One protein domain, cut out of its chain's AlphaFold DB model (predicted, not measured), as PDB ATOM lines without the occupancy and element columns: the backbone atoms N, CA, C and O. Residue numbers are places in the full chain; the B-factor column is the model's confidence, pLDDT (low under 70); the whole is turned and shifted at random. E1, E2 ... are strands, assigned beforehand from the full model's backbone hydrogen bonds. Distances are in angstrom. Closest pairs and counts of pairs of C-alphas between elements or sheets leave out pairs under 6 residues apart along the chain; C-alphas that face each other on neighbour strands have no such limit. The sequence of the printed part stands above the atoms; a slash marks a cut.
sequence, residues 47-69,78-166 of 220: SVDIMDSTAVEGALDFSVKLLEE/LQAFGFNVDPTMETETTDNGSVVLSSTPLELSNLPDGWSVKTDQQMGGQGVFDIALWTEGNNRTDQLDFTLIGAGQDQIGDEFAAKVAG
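This is residues 47 to 69 and 78 to 166 of the 220 residues of the protein "VPLPA-CTERM sorting domain-containing protein" of Thiohalobacter thiocyanaticus (UniProt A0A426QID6). The domain is a sandwich, two four-stranded sheets face to face with their strands crossed, and a long two-stranded arm, the hairpin E4 and E5, sticks out at one end and makes much of the length. One sheet has the order E1, E2, E9, E6 and the other E7, E8, E3, E10; in the second sheet E7, E8 and E10 are sharply bent. The printed part has 112 residues with ten named strands, E1 to E10 in order along the chain, and no named helix; the class is all strand, and each sheet, the small one of E4 and E5 included, is antiparallel. The whole is only just loose, close to compact, with a radius of gyration of the C-alphas of 16.0 A, and it is elongated, spanning 59 by 32 by 23 A.

E1, residues 47 to 52, and E2, residues 59 to 66, form a hairpin at 163 degrees, with N 49 and O 63 2.9 A apart, within hydrogen-bond range. E9, residues 144 to 149, is the next neighbour of E2, antiparallel at 161 degrees, with N 62 and O 146 at 2.8 A. E6, residues 107 to 109, is an edge strand beside E9, antiparallel at 141 degrees, with N 149 and O 107 at 2.8 A; E1 is the other edge strand. In the second sheet, E3, residues 78 to 85, is antiparallel to E10, residues 156 to 165, at 167 degrees, with N 82 and O 161 at 2.8 A. On the other side of E3 is E8, residues 128 to 135, antiparallel at 152 degrees, with N 133 and O 81 at 2.7 A. E8 forms a hairpin with E7, residues 115 to 122, at 151 degrees, with N 118 and O 132 at 2.8 A. E7 bends by 91 degrees at residue 119, E8 by 86 degrees at residue 131 and E10 by 64 degrees at residue 159; this sheet is strongly twisted, its C-alphas up to 8.1 A off the best plane. The facing parts of the two sheets are 10.6 A centre to centre, with their best planes 19 degrees apart and the strands of the one at 47 degrees to those of the other. E4, residues 89 to 93, and E5, residues 99 to 103, are a hairpin at 150 degrees, with N 92 and O 100 at 2.9 A; both are apart from the strands of the other two sheets.

E1, residues 47 to 52, begins at C-alpha 47 at (182.823, 281.346, 160.294) and is 16.9 A long. E2, residues 59 to 66, measures 23.2 A, and E3, residues 78 to 85, 20.7 A. E4 measures 13.0 A and E5 13.2 A; C-alpha 93, the last of E4, is at (191.027, 251.269, 187.105). E6 measures 6.6 A, E7 16.6 A, E8 17.3 A and E9 16.4 A. E10, the longest strand with 10 residues, measures 25.3 A and ends at C-alpha 165 at (183.629, 295.953, 167.024).

The two C-alphas farthest apart are those of Glu 69 and Asn 96, at 59.8 A. Residues 70 to 77 are not printed, and C-alphas 69 and 78 are 11.4 A apart across this cut, which lies in the link from E2 to E3. Of the links that are printed whole, those from E1 to E2, E8 to E9 and E9 to E10 are short and the others are tight. The mean pLDDT of the printed part is 89.9, and residues 69 and 124 are under 70.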
ATOM      1  N   SER A  47     182.733 282.795 160.443       89.62
ATOM      2  CA  SER A  47     182.823 281.346 160.294       89.62
ATOM      3  C   SER A  47     183.884 280.795 161.239       89.62
ATOM      4  O   SER A  47     184.862 281.476 161.555       89.62
ATOM      5  N   VAL A  48     183.685 279.555 161.674       93.12
ATOM      6  CA  VAL A  48     184.638 278.800 162.490       93.12
ATOM      7  C   VAL A  48     184.944 277.510 161.752       93.12
ATOM      8  O   VAL A  48     184.038 276.721 161.494       93.12
ATOM      9  N   ASP A  49     186.213 277.311 161.432       93.25
ATOM     10  CA  ASP A  49     186.735 276.051 160.924       93.25
ATOM     11  C   ASP A  49     187.505 275.357 162.052       93.25
ATOM     12  O   ASP A  49     188.343 275.978 162.709       93.25
ATOM     13  N   ILE A  50     187.203 274.080 162.287       94.19
ATOM     14  CA  ILE A  50     187.854 273.241 163.300       94.19
ATOM     15  C   ILE A  50     188.392 272.004 162.593       94.19
ATOM     16  O   ILE A  50     187.647 271.318 161.887       94.19
ATOM     17  N   MET A  51     189.683 271.732 162.759       93.25
ATOM     18  CA  MET A  51     190.364 270.604 162.125       93.25
ATOM     19  C   MET A  51     191.291 269.913 163.120       93.25
ATOM     20  O   MET A  51     191.830 270.563 164.011       93.25
ATOM     21  N   ASP A  52     191.537 268.616 162.941       95.31
ATOM     22  CA  ASP A  52     192.601 267.934 163.682       95.31
ATOM     23  C   ASP A  52     193.958 268.579 163.374       95.31
ATOM     24  O   ASP A  52     194.324 268.776 162.207       95.31
ATOM     25  N   SER A  53     194.723 268.882 164.422       95.38
ATOM     26  CA  SER A  53     196.041 269.475 164.264       95.38
ATOM     27  C   SER A  53     197.022 268.464 163.687       95.38
ATOM     28  O   SER A  53     197.168 267.336 164.157       95.38
ATOM     29  N   THR A  54     197.762 268.894 162.668       95.25
ATOM     30  CA  THR A  54     198.857 268.089 162.097       95.25
ATOM     31  C   THR A  54     200.175 268.277 162.846       95.25
ATOM     32  O   THR A  54     201.116 267.508 162.640       95.25
ATOM     33  N   ALA A  55     200.257 269.301 163.702       94.19
ATOM     34  CA  ALA A  55     201.457 269.644 164.454       94.19
ATOM     35  C   ALA A  55     201.513 268.950 165.823       94.19
ATOM     36  O   ALA A  55     202.608 268.627 166.291       94.19
ATOM     37  N   VAL A  56     200.357 268.723 166.457       93.56
ATOM     38  CA  VAL A  56     200.241 268.147 167.803       93.56
ATOM     39  C   VAL A  56     199.163 267.063 167.803       93.56
ATOM     40  O   VAL A  56     198.025 267.311 167.421       93.56
ATOM     41  N   GLU A  57     199.520 265.853 168.235       91.19
ATOM     42  CA  GLU A  57     198.572 264.740 168.355       91.19
ATOM     43  C   GLU A  57     197.527 265.030 169.445       91.19
ATOM     44  O   GLU A  57     197.880 265.464 170.542       91.19
ATOM     45  N   GLY A  58     196.247 264.787 169.143       88.19
ATOM     46  CA  GLY A  58     195.143 265.041 170.078       88.19
ATOM     47  C   GLY A  58     194.832 266.527 170.294       88.19
ATOM     48  O   GLY A  58     194.272 266.890 171.330       88.19
ATOM     49  N   ALA A  59     195.223 267.384 169.350       94.44
ATOM     50  CA  ALA A  59     194.899 268.804 169.352       94.44
ATOM     51  C   ALA A  59     194.011 269.180 168.159       94.44
ATOM     52  O   ALA A  59     194.033 268.518 167.124       94.44
ATOM     53  N   LEU A  60     193.269 270.275 168.304       95.12
ATOM     54  CA  LEU A  60     192.398 270.857 167.290       95.12
ATOM     55  C   LEU A  60     192.914 272.240 166.900       95.12
ATOM     56  O   LEU A  60     193.145 273.083 167.767       95.12
ATOM     57  N   ASP A  61     193.048 272.493 165.606       97.31
ATOM     58  CA  ASP A  61     193.331 273.816 165.064       97.31
ATOM     59  C   ASP A  61     192.007 274.531 164.757       97.31
ATOM     60  O   ASP A  61     191.160 274.026 164.016       97.31
ATOM     61  N   PHE A  62     191.837 275.711 165.350       97.31
ATOM     62  CA  PHE A  62     190.707 276.609 165.144       97.31
ATOM     63  C   PHE A  62     191.108 277.737 164.199       97.31
ATOM     64  O   PHE A  62     192.163 278.345 164.371       97.31
ATOM     65  N   SER A  63     190.220 278.056 163.261       96.00
ATOM     66  CA  SER A  63     190.327 279.187 162.340       96.00
ATOM     67  C   SER A  63     189.011 279.962 162.348       96.00
ATOM     68  O   SER A  63     187.997 279.509 161.815       96.00
ATOM     69  N   VAL A  64     189.012 281.135 162.983       94.88
ATOM     70  CA  VAL A  64     187.832 281.999 163.112       94.88
ATOM     71  C   VAL A  64     187.979 283.197 162.185       94.88
ATOM     72  O   VAL A  64     188.868 284.032 162.362       94.88
ATOM     73  N   LYS A  65     187.084 283.316 161.206       91.38
ATOM     74  CA  LYS A  65     187.162 284.332 160.154       91.38
ATOM     75  C   LYS A  65     185.894 285.172 160.098       91.38
ATOM     76  O   LYS A  65     184.795 284.638 160.149       91.38
ATOM     77  N   LEU A  66     186.028 286.488 159.942       89.44
ATOM     78  CA  LEU A  66     184.885 287.355 159.644       89.44
ATOM     79  C   LEU A  66     184.444 287.154 158.185       89.44
ATOM     80  O   LEU A  66     185.278 287.150 157.280       89.44
ATOM     81  N   LEU A  67     183.142 286.968 157.962       85.56
ATOM     82  CA  LEU A  67     182.590 286.636 156.641       85.56
ATOM     83  C   LEU A  67     182.523 287.840 155.696       85.56
ATOM     84  O   LEU A  67     182.611 287.674 154.481       85.56
ATOM     85  N   GLU A  68     182.434 289.047 156.245       77.75
ATOM     86  CA  GLU A  68     182.480 290.286 155.478       77.75
ATOM     87  C   GLU A  68     183.638 291.170 155.947       77.75
ATOM     88  O   GLU A  68     183.880 291.359 157.143       77.75
ATOM     89  N   GLU A  69     184.350 291.747 154.979       65.62
ATOM     90  CA  GLU A  69     185.406 292.731 155.211       65.62
ATOM     91  C   GLU A  69     184.777 294.082 155.589       65.62
ATOM     92  O   GLU A  69     184.702 295.024 154.799       65.62
ATOM     93  N   LEU A  78     187.216 291.418 165.176       91.56
ATOM     94  CA  LEU A  78     186.955 290.447 166.240       91.56
ATOM     95  C   LEU A  78     187.638 290.870 167.552       91.56
ATOM     96  O   LEU A  78     188.841 291.106 167.603       91.56
ATOM     97  N   GLN A  79     186.858 290.992 168.620       92.25
ATOM     98  CA  GLN A  79     187.297 291.490 169.932       92.25
ATOM     99  C   GLN A  79     187.267 290.415 171.012       92.25
ATOM    100  O   GLN A  79     188.028 290.466 171.979       92.25
ATOM    101  N   ALA A  80     186.345 289.471 170.871       93.69
ATOM    102  CA  ALA A  80     186.277 288.309 171.727       93.69
ATOM    103  C   ALA A  80     185.657 287.140 170.963       93.69
ATOM    104  O   ALA A  80     184.853 287.356 170.055       93.69
ATOM    105  N   PHE A  81     186.022 285.928 171.350       94.88
ATOM    106  CA  PHE A  81     185.488 284.683 170.809       94.88
ATOM    107  C   PHE A  81     185.321 283.692 171.953       94.88
ATOM    108  O   PHE A  81     186.205 283.613 172.799       94.88
ATOM    109  N   GLY A  82     184.219 282.960 172.009       95.00
ATOM    110  CA  GLY A  82     183.997 281.969 173.051       95.00
ATOM    111  C   GLY A  82     183.224 280.774 172.551       95.00
ATOM    112  O   GLY A  82     182.469 280.862 171.581       95.00
ATOM    113  N   PHE A  83     183.486 279.660 173.215       94.25
ATOM    114  CA  PHE A  83     182.963 278.346 172.894       94.25
ATOM    115  C   PHE A  83     182.969 277.479 174.153       94.25
ATOM    116  O   PHE A  83     183.719 277.737 175.101       94.25
ATOM    117  N   ASN A  84     182.114 276.463 174.146       92.56
ATOM    118  CA  ASN A  84     182.028 275.480 175.219       92.56
ATOM    119  C   ASN A  84     182.815 274.225 174.850       92.56
ATOM    120  O   ASN A  84     182.978 273.907 173.668       92.56
ATOM    121  N   VAL A  85     183.313 273.521 175.858       93.12
ATOM    122  CA  VAL A  85     184.057 272.276 175.681       93.12
ATOM    123  C   VAL A  85     183.737 271.311 176.813       93.12
ATOM    124  O   VAL A  85     183.889 271.637 177.985       93.12
ATOM    125  N   ASP A  86     183.342 270.094 176.456       89.56
ATOM    126  CA  ASP A  86     183.129 268.998 177.395       89.56
ATOM    127  C   ASP A  86     184.447 268.230 177.587       89.56
ATOM    128  O   ASP A  86     184.797 267.395 176.753       89.56
ATOM    129  N   PRO A  87     185.225 268.465 178.661       76.38
ATOM    130  CA  PRO A  87     186.551 267.867 178.809       76.38
ATOM    131  C   PRO A  87     186.498 266.334 178.794       76.38
ATOM    132  O   PRO A  87     185.580 265.718 179.343       76.38
ATOM    133  N   THR A  88     187.507 265.693 178.190       75.69
ATOM    134  CA  THR A  88     187.556 264.224 178.138       75.69
ATOM    135  C   THR A  88     187.796 263.697 179.534       75.69
ATOM    136  O   THR A  88     188.802 264.017 180.164       75.69
ATOM    137  N   MET A  89     186.865 262.879 180.013       79.06
ATOM    138  CA  MET A  89     187.005 262.183 181.281       79.06
ATOM    139  C   MET A  89     187.528 260.781 180.999       79.06
ATOM    140  O   MET A  89     186.804 259.921 180.494       79.06
ATOM    141  N   GLU A  90     188.785 260.537 181.335       81.31
ATOM    142  CA  GLU A  90     189.369 259.205 181.297       81.31
ATOM    143  C   GLU A  90     189.077 258.473 182.607       81.31
ATOM    144  O   GLU A  90     189.113 259.050 183.698       81.31
ATOM    145  N   THR A  91     188.771 257.179 182.500       85.94
ATOM    146  CA  THR A  91     188.622 256.295 183.659       85.94
ATOM    147  C   THR A  91     189.799 255.340 183.709       85.94
ATOM    148  O   THR A  91     189.992 254.528 182.807       85.94
ATOM    149  N   GLU A  92     190.566 255.395 184.790       89.81
ATOM    150  CA  GLU A  92     191.633 254.439 185.054       89.81
ATOM    151  C   GLU A  92     191.215 253.538 186.216       89.81
ATOM    152  O   GLU A  92     190.853 254.007 187.297       89.81
ATOM    153  N   THR A  93     191.233 252.221 186.007       93.50
ATOM    154  CA  THR A  93     191.027 251.269 187.105       93.50
ATOM    155  C   THR A  93     192.373 250.952 187.735       93.50
ATOM    156  O   THR A  93     193.225 250.328 187.111       93.50
ATOM    157  N   THR A  94     192.555 251.367 188.982       90.94
ATOM    158  CA  THR A  94     193.746 251.054 189.787       90.94
ATOM    159  C   THR A  94     193.852 249.555 190.086       90.94
ATOM    160  O   THR A  94     192.847 248.841 190.089       90.94
ATOM    161  N   ASP A  95     195.046 249.090 190.467       93.62
ATOM    162  CA  ASP A  95     195.312 247.688 190.849       93.62
ATOM    163  C   ASP A  95     194.405 247.158 191.976       93.62
ATOM    164  O   ASP A  95     194.173 245.955 192.095       93.62
ATOM    165  N   ASN A  96     193.856 248.057 192.798       92.38
ATOM    166  CA  ASN A  96     192.941 247.722 193.891       92.38
ATOM    167  C   ASN A  96     191.463 247.669 193.456       92.38
ATOM    168  O   ASN A  96     190.582 247.517 194.302       92.38
ATOM    169  N   GLY A  97     191.171 247.834 192.162       91.25
ATOM    170  CA  GLY A  97     189.813 247.869 191.615       91.25
ATOM    171  C   GLY A  97     189.069 249.194 191.825       91.25
ATOM    172  O   GLY A  97     187.862 249.244 191.601       91.25
ATOM    173  N   SER A  98     189.750 250.264 192.258       89.44
ATOM    174  CA  SER A  98     189.158 251.610 192.341       89.44
ATOM    175  C   SER A  98     189.225 252.302 190.983       89.44
ATOM    176  O   SER A  98     190.283 252.281 190.358       89.44
ATOM    177  N   VAL A  99     188.138 252.955 190.569       92.06
ATOM    178  CA  VAL A  99     188.083 253.784 189.355       92.06
ATOM    179  C   VAL A  99     188.484 255.214 189.706       92.06
ATOM    180  O   VAL A  99     187.880 255.827 190.588       92.06
ATOM    181  N   VAL A 100     189.508 255.733 189.038       87.94
ATOM    182  CA  VAL A 100     189.946 257.130 189.107       87.94
ATOM    183  C   VAL A 100     189.476 257.829 187.839       87.94
ATOM    184  O   VAL A 100     189.631 257.297 186.743       87.94
ATOM    185  N   LEU A 101     188.877 259.004 188.006       86.56
ATOM    186  CA  LEU A 101     188.518 259.895 186.910       86.56
ATOM    187  C   LEU A 101     189.633 260.929 186.755       86.56
ATOM    188  O   LEU A 101     189.950 261.621 187.724       86.56
ATOM    189  N   SER A 102     190.216 261.025 185.565       82.81
ATOM    190  CA  SER A 102     191.199 262.050 185.212       82.81
ATOM    191  C   SER A 102     190.693 262.835 184.011       82.81
ATOM    192  O   SER A 102     190.139 262.250 183.086       82.81
ATOM    193  N   SER A 103     190.874 264.152 184.025       82.12
ATOM    194  CA  SER A 103     190.602 265.008 182.870       82.12
ATOM    195  C   SER A 103     191.916 265.469 182.261       82.12
ATOM    196  O   SER A 103     192.799 265.929 182.994       82.12
ATOM    197  N   THR A 104     192.034 265.410 180.941       80.56
ATOM    198  CA  THR A 104     193.164 266.030 180.247       80.56
ATOM    199  C   THR A 104     193.082 267.550 180.429       80.56
ATOM    200  O   THR A 104     192.026 268.127 180.165       80.56
ATOM    201  N   PRO A 105     194.137 268.226 180.925       86.25
ATOM    202  CA  PRO A 105     194.138 269.680 181.019       86.25
ATOM    203  C   PRO A 105     193.941 270.301 179.637       86.25
ATOM    204  O   PRO A 105     194.621 269.920 178.685       86.25
ATOM    205  N   LEU A 106     193.024 271.262 179.543       92.00
ATOM    206  CA  LEU A 106     192.819 272.038 178.326       92.00
ATOM    207  C   LEU A 106     193.911 273.100 178.220       92.00
ATOM    208  O   LEU A 106     194.063 273.932 179.119       92.00
ATOM    209  N   GLU A 107     194.649 273.094 177.116       94.75
ATOM    210  CA  GLU A 107     195.690 274.085 176.846       94.75
ATOM    211  C   GLU A 107     195.447 274.756 175.497       94.75
ATOM    212  O   GLU A 107     195.173 274.095 174.500       94.75
ATOM    213  N   LEU A 108     195.569 276.085 175.448       96.19
ATOM    214  CA  LEU A 108     195.556 276.825 174.190       96.19
ATOM    215  C   LEU A 108     196.966 277.280 173.842       96.19
ATOM    216  O   LEU A 108     197.679 277.842 174.674       96.19
ATOM    217  N   SER A 109     197.341 277.090 172.584       97.00
ATOM    218  CA  SER A 109     198.626 277.513 172.034       97.00
ATOM    219  C   SER A 109     198.442 278.266 170.717       97.00
ATOM    220  O   SER A 109     197.338 278.341 170.177       97.00
ATOM    221  N   ASN A 110     199.523 278.878 170.226       96.44
ATOM    222  CA  ASN A 110     199.549 279.645 168.974       96.44
ATOM    223  C   ASN A 110     198.556 280.820 168.907       96.44
ATOM    224  O   ASN A 110     198.199 281.254 167.819       96.44
ATOM    225  N   LEU A 111     198.141 281.365 170.054       96.75
ATOM    226  CA  LEU A 111     197.287 282.549 170.079       96.75
ATOM    227  C   LEU A 111     198.010 283.755 169.455       96.75
ATOM    228  O   LEU A 111     199.174 283.996 169.795       96.75
ATOM    229  N   PRO A 112     197.340 284.557 168.605       95.75
ATOM    230  CA  PRO A 112     197.958 285.736 168.021       95.75
ATOM    231  C   PRO A 112     198.285 286.783 169.090       95.75
ATOM    232  O   PRO A 112     197.610 286.891 170.119       95.75
ATOM    233  N   ASP A 113     199.286 287.624 168.820       94.50
ATOM    234  CA  ASP A 113     199.732 288.650 169.762       94.50
ATOM    235  C   ASP A 113     198.578 289.534 170.249       94.50
ATOM    236  O   ASP A 113     197.797 290.082 169.461       94.50
ATOM    237  N   GLY A 114     198.496 289.712 171.570       93.31
ATOM    238  CA  GLY A 114     197.471 290.518 172.231       93.31
ATOM    239  C   GLY A 114     196.128 289.813 172.431       93.31
ATOM    240  O   GLY A 114     195.171 290.485 172.821       93.31
ATOM    241  N   TRP A 115     196.035 288.509 172.164       96.19
ATOM    242  CA  TRP A 115     194.940 287.664 172.636       96.19
ATOM    243  C   TRP A 115     195.269 287.046 173.995       96.19
ATOM    244  O   TRP A 115     196.420 286.763 174.320       96.19
ATOM    245  N   SER A 116     194.237 286.852 174.807       96.19
ATOM    246  CA  SER A 116     194.325 286.258 176.138       96.19
ATOM    247  C   SER A 116     193.160 285.306 176.363       96.19
ATOM    248  O   SER A 116     192.053 285.555 175.882       96.19
ATOM    249  N   VAL A 117     193.412 284.231 177.105       96.19
ATOM    250  CA  VAL A 117     192.394 283.250 177.490       96.19
ATOM    251  C   VAL A 117     191.807 283.636 178.837       96.19
ATOM    252  O   VAL A 117     192.534 283.999 179.765       96.19
ATOM    253  N   LYS A 118     190.489 283.528 178.956       94.12
ATOM    254  CA  LYS A 118     189.771 283.574 180.224       94.12
ATOM    255  C   LYS A 118     188.781 282.419 180.258       94.12
ATOM    256  O   LYS A 118     188.144 282.143 179.248       94.12
ATOM    257  N   THR A 119     188.639 281.784 181.412       92.56
ATOM    258  CA  THR A 119     187.668 280.705 181.616       92.56
ATOM    259  C   THR A 119     186.460 281.208 182.392       92.56
ATOM    260  O   THR A 119     186.557 282.201 183.132       92.56
ATOM    261  N   ASP A 120     185.321 280.544 182.199       88.31
ATOM    262  CA  ASP A 120     184.067 280.810 182.914       88.31
ATOM    263  C   ASP A 120     183.634 282.285 182.837       88.31
ATOM    264  O   ASP A 120     183.188 282.889 183.820       88.31
ATOM    265  N   GLN A 121     183.838 282.921 181.677       84.94
ATOM    266  CA  GLN A 121     183.555 284.346 181.504       84.94
ATOM    267  C   GLN A 121     182.274 284.593 180.724       84.94
ATOM    268  O   GLN A 121     181.996 283.979 179.696       84.94
ATOM    269  N   GLN A 122     181.535 285.604 181.175       86.12
ATOM    270  CA  GLN A 122     180.384 286.115 180.454       86.12
ATOM    271  C   GLN A 122     180.826 286.981 179.263       86.12
ATOM    272  O   GLN A 122     181.529 287.982 179.428       86.12
ATOM    273  N   MET A 123     180.350 286.660 178.059       82.75
ATOM    274  CA  MET A 123     180.676 287.396 176.832       82.75
ATOM    275  C   MET A 123     179.647 288.481 176.505       82.75
ATOM    276  O   MET A 123     178.950 288.433 175.498       82.75
ATOM    277  N   GLY A 124     179.547 289.501 177.362       68.38
ATOM    278  CA  GLY A 124     178.847 290.750 177.024       68.38
ATOM    279  C   GLY A 124     177.385 290.596 176.578       68.38
ATOM    280  O   GLY A 124     176.964 291.296 175.664       68.38
ATOM    281  N   GLY A 125     176.630 289.695 177.211       73.50
ATOM    282  CA  GLY A 125     175.225 289.416 176.884       73.50
ATOM    283  C   GLY A 125     174.998 288.129 176.087       73.50
ATOM    284  O   GLY A 125     173.865 287.677 176.035       73.50
ATOM    285  N   GLN A 126     176.060 287.506 175.564       73.44
ATOM    286  CA  GLN A 126     175.989 286.276 174.760       73.44
ATOM    287  C   GLN A 126     176.034 284.974 175.583       73.44
ATOM    288  O   GLN A 126     176.261 283.910 175.032       73.44
ATOM    289  N   GLY A 127     175.861 285.047 176.906       84.69
ATOM    290  CA  GLY A 127     175.989 283.889 177.799       84.69
ATOM    291  C   GLY A 127     177.368 283.752 178.450       84.69
ATOM    292  O   GLY A 127     178.173 284.692 178.441       84.69
ATOM    293  N   VAL A 128     177.580 282.606 179.096       88.06
ATOM    294  CA  VAL A 128     178.823 282.207 179.772       88.06
ATOM    295  C   VAL A 128     179.433 281.073 178.966       88.06
ATOM    296  O   VAL A 128     178.706 280.153 178.608       88.06
ATOM    297  N   PHE A 129     180.734 281.166 178.703       91.50
ATOM    298  CA  PHE A 129     181.472 280.159 177.950       91.50
ATOM    299  C   PHE A 129     182.607 279.584 178.785       91.50
ATOM    300  O   PHE A 129     183.246 280.325 179.547       91.50
ATOM    301  N   ASP A 130     182.877 278.291 178.600       93.81
ATOM    302  CA  ASP A 130     183.981 277.594 179.270       93.81
ATOM    303  C   ASP A 130     185.319 278.240 178.906       93.81
ATOM    304  O   ASP A 130     186.150 278.524 179.775       93.81
ATOM    305  N   ILE A 131     185.498 278.552 177.616       95.12
ATOM    306  CA  ILE A 131     186.671 279.242 177.084       95.12
ATOM    307  C   ILE A 131     186.222 280.524 176.389       95.12
ATOM    308  O   ILE A 131     185.416 280.509 175.461       95.12
ATOM    309  N   ALA A 132     186.799 281.651 176.806       95.50
ATOM    310  CA  ALA A 132     186.626 282.944 176.161       95.50
ATOM    311  C   ALA A 132     187.985 283.588 175.861       95.50
ATOM    312  O   ALA A 132     188.785 283.886 176.751       95.50
ATOM    313  N   LEU A 133     188.228 283.858 174.587       96.19
ATOM    314  CA  LEU A 133     189.380 284.577 174.071       96.19
ATOM    315  C   LEU A 133     189.051 286.064 173.986       96.19
ATOM    316  O   LEU A 133     187.994 286.444 173.487       96.19
ATOM    317  N   TRP A 134     189.960 286.911 174.461       94.75
ATOM    318  CA  TRP A 134     189.801 288.365 174.479       94.75
ATOM    319  C   TRP A 134     191.038 289.056 173.935       94.75
ATOM    320  O   TRP A 134     192.159 288.662 174.260       94.75
ATOM    321  N   THR A 135     190.837 290.151 173.208       93.94
ATOM    322  CA  THR A 135     191.917 291.054 172.808       93.94
ATOM    323  C   THR A 135     191.610 292.502 173.182       93.94
ATOM    324  O   THR A 135     190.455 292.907 173.292       93.94
ATOM    325  N   GLU A 136     192.667 293.284 173.394       87.81
ATOM    326  CA  GLU A 136     192.603 294.738 173.609       87.81
ATOM    327  C   GLU A 136     192.981 295.527 172.337       87.81
ATOM    328  O   GLU A 136     193.036 296.757 172.348       87.81
ATOM    329  N   GLY A 137     193.280 294.825 171.236       80.00
ATOM    330  CA  GLY A 137     193.715 295.431 169.979       80.00
ATOM    331  C   GLY A 137     192.565 295.981 169.130       80.00
ATOM    332  O   GLY A 137     191.482 295.403 169.064       80.00
ATOM    333  N   ASN A 138     192.839 297.069 168.409       81.56
ATOM    334  CA  ASN A 138     191.935 297.612 167.394       81.56
ATOM    335  C   ASN A 138     192.197 296.951 166.030       81.56
ATOM    336  O   ASN A 138     193.322 296.534 165.756       81.56
ATOM    337  N   ASN A 139     191.193 296.957 165.148       83.38
ATOM    338  CA  ASN A 139     191.313 296.581 163.728       83.38
ATOM    339  C   ASN A 139     191.698 295.109 163.512       83.38
ATOM    340  O   ASN A 139     192.556 294.786 162.696       83.38
ATOM    341  N   ARG A 140     191.064 294.208 164.263       87.44
ATOM    342  CA  ARG A 140     191.299 292.757 164.213       87.44
ATOM    343  C   ARG A 140     190.429 292.106 163.141       87.44
ATOM    344  O   ARG A 140     189.480 291.389 163.446       87.44
ATOM    345  N   THR A 141     190.690 292.453 161.888       86.50
ATOM    346  CA  THR A 141     190.027 291.825 160.730       86.50
ATOM    347  C   THR A 141     190.698 290.553 160.276       86.50
ATOM    348  O   THR A 141     190.093 289.786 159.533       86.50
ATOM    349  N   ASP A 142     191.937 290.349 160.709       89.44
ATOM    350  CA  ASP A 142     192.662 289.127 160.428       89.44
ATOM    351  C   ASP A 142     191.970 287.939 161.101       89.44
ATOM    352  O   ASP A 142     191.322 288.071 162.145       89.44
ATOM    353  N   GLN A 143     192.124 286.780 160.471       93.81
ATOM    354  CA  GLN A 143     191.657 285.505 160.993       93.81
ATOM    355  C   GLN A 143     192.281 285.240 162.372       93.81
ATOM    356  O   GLN A 143     193.466 285.503 162.594       93.81
ATOM    357  N   LEU A 144     191.470 284.754 163.309       96.25
ATOM    358  CA  LEU A 144     191.937 284.286 164.607       96.25
ATOM    359  C   LEU A 144     192.222 282.790 164.502       96.25
ATOM    360  O   LEU A 144     191.295 281.983 164.479       96.25
ATOM    361  N   ASP A 145     193.508 282.461 164.478       97.56
ATOM    362  CA  ASP A 145     194.007 281.090 164.466       97.56
ATOM    363  C   ASP A 145     194.575 280.718 165.834       97.56
ATOM    364  O   ASP A 145     195.312 281.504 166.432       97.56
ATOM    365  N   PHE A 146     194.240 279.534 166.343       97.94
ATOM    366  CA  PHE A 146     194.829 278.989 167.568       97.94
ATOM    367  C   PHE A 146     194.684 277.468 167.615       97.94
ATOM    368  O   PHE A 146     193.875 276.889 166.896       97.94
ATOM    369  N   THR A 147     195.443 276.820 168.494       97.81
ATOM    370  CA  THR A 147     195.383 275.367 168.692       97.81
ATOM    371  C   THR A 147     194.881 275.061 170.102       97.81
ATOM    372  O   THR A 147     195.436 275.576 171.073       97.81
ATOM    373  N   LEU A 148     193.859 274.213 170.218       96.00
ATOM    374  CA  LEU A 148     193.341 273.668 171.472       96.00
ATOM    375  C   LEU A 148     193.875 272.250 171.677       96.00
ATOM    376  O   LEU A 148     193.698 271.387 170.827       96.00
ATOM    377  N   ILE A 149     194.503 271.998 172.816       94.38
ATOM    378  CA  ILE A 149     195.068 270.706 173.200       94.38
ATOM    379  C   ILE A 149     194.213 270.129 174.329       94.38
ATOM    380  O   ILE A 149     193.808 270.861 175.235       94.38
ATOM    381  N   GLY A 150     193.969 268.818 174.289       91.06
ATOM    382  CA  GLY A 150     193.269 268.103 175.361       91.06
ATOM    383  C   GLY A 150     191.758 267.966 175.167       91.06
ATOM    384  O   GLY A 150     191.067 267.612 176.120       91.06
ATOM    385  N   ALA A 151     191.252 268.224 173.958       91.44
ATOM    386  CA  ALA A 151     189.865 267.977 173.574       91.44
ATOM    387  C   ALA A 151     189.777 267.420 172.146       91.44
ATOM    388  O   ALA A 151     190.510 267.855 171.258       91.44
ATOM    389  N   GLY A 152     188.867 266.471 171.939       90.19
ATOM    390  CA  GLY A 152     188.435 265.978 170.635       90.19
ATOM    391  C   GLY A 152     187.319 266.832 170.031       90.19
ATOM    392  O   GLY A 152     186.679 267.634 170.710       90.19
ATOM    393  N   GLN A 153     187.083 266.681 168.729       89.75
ATOM    394  CA  GLN A 153     186.092 267.488 168.011       89.75
ATOM    395  C   GLN A 153     184.654 267.241 168.498       89.75
ATOM    396  O   GLN A 153     183.850 268.165 168.530       89.75
ATOM    397  N   ASP A 154     184.340 266.013 168.916       88.88
ATOM    398  CA  ASP A 154     183.051 265.608 169.496       88.88
ATOM    399  C   ASP A 154     182.774 266.221 170.875       88.88
ATOM    400  O   ASP A 154     181.680 266.074 171.416       88.88
ATOM    401  N   GLN A 155     183.768 266.905 171.431       92.12
ATOM    402  CA  GLN A 155     183.725 267.540 172.736       92.12
ATOM    403  C   GLN A 155     183.576 269.053 172.649       92.12
ATOM    404  O   GLN A 155     183.448 269.713 173.676       92.12
ATOM    405  N   ILE A 156     183.625 269.622 171.446       91.81
ATOM    406  CA  ILE A 156     183.381 271.045 171.247       91.81
ATOM    407  C   ILE A 156     181.875 271.260 171.186       91.81
ATOM    408  O   ILE A 156     181.180 270.600 170.418       91.81
ATOM    409  N   GLY A 157     181.376 272.182 172.007       87.38
ATOM    410  CA  GLY A 157     179.967 272.539 172.003       87.38
ATOM    411  C   GLY A 157     179.537 273.140 170.665       87.38
ATOM    412  O   GLY A 157     180.306 273.818 169.987       87.38
ATOM    413  N   ASP A 158     178.267 272.945 170.329       84.25
ATOM    414  CA  ASP A 158     177.649 273.460 169.100       84.25
ATOM    415  C   ASP A 158     177.461 274.994 169.106       84.25
ATOM    416  O   ASP A 158     177.096 275.595 168.093       84.25
ATOM    417  N   GLU A 159     177.689 275.637 170.254       86.69
ATOM    418  CA  GLU A 159     177.449 277.058 170.483       86.69
ATOM    419  C   GLU A 159     178.754 277.862 170.473       86.69
ATOM    420  O   GLU A 159     179.664 277.642 171.276       86.69
ATOM    421  N   PHE A 160     178.797 278.866 169.595       90.31
ATOM    422  CA  PHE A 160     179.899 279.815 169.475       90.31
ATOM    423  C   PHE A 160     179.379 281.240 169.606       90.31
ATOM    424  O   PHE A 160     178.351 281.597 169.027       90.31
ATOM    425  N   ALA A 161     180.143 282.090 170.284       90.12
ATOM    426  CA  ALA A 161     179.886 283.519 170.317       90.12
ATOM    427  C   ALA A 161     181.120 284.312 169.920       90.12
ATOM    428  O   ALA A 161     182.249 284.013 170.301       90.12
ATOM    429  N   ALA A 162     180.881 285.407 169.211       90.31
ATOM    430  CA  ALA A 162     181.890 286.397 168.913       90.31
ATOM    431  C   ALA A 162     181.409 287.780 169.354       90.31
ATOM    432  O   ALA A 162     180.221 288.104 169.372       90.31
ATOM    433  N   LYS A 163     182.361 288.627 169.728       88.50
ATOM    434  CA  LYS A 163     182.142 290.061 169.878       88.50
ATOM    435  C   LYS A 163     182.908 290.754 168.771       88.50
ATOM    436  O   LYS A 163     184.129 290.651 168.730       88.50
ATOM    437  N   VAL A 164     182.207 291.494 167.919       87.56
ATOM    438  CA  VAL A 164     182.809 292.234 166.803       87.56
ATOM    439  C   VAL A 164     182.596 293.729 167.012       87.56
ATOM    440  O   VAL A 164     181.476 294.191 167.230       87.56
ATOM    441  N   ALA A 165     183.684 294.497 166.999       85.75
ATOM    442  CA  ALA A 165     183.629 295.953 167.024       85.75
ATOM    443  C   ALA A 165     183.369 296.512 165.618       85.75
ATOM    444  O   ALA A 165     183.669 295.877 164.610       85.75
ATOM    445  N   GLY A 166     182.832 297.733 165.551       75.88
ATOM    446  CA  GLY A 166     182.631 298.453 164.289       75.88
ATOM    447  C   GLY A 166     181.334 298.126 163.540       75.88
ATOM    448  O   GLY A 166     181.012 298.822 162.582       75.88
TER     449      GLY A 166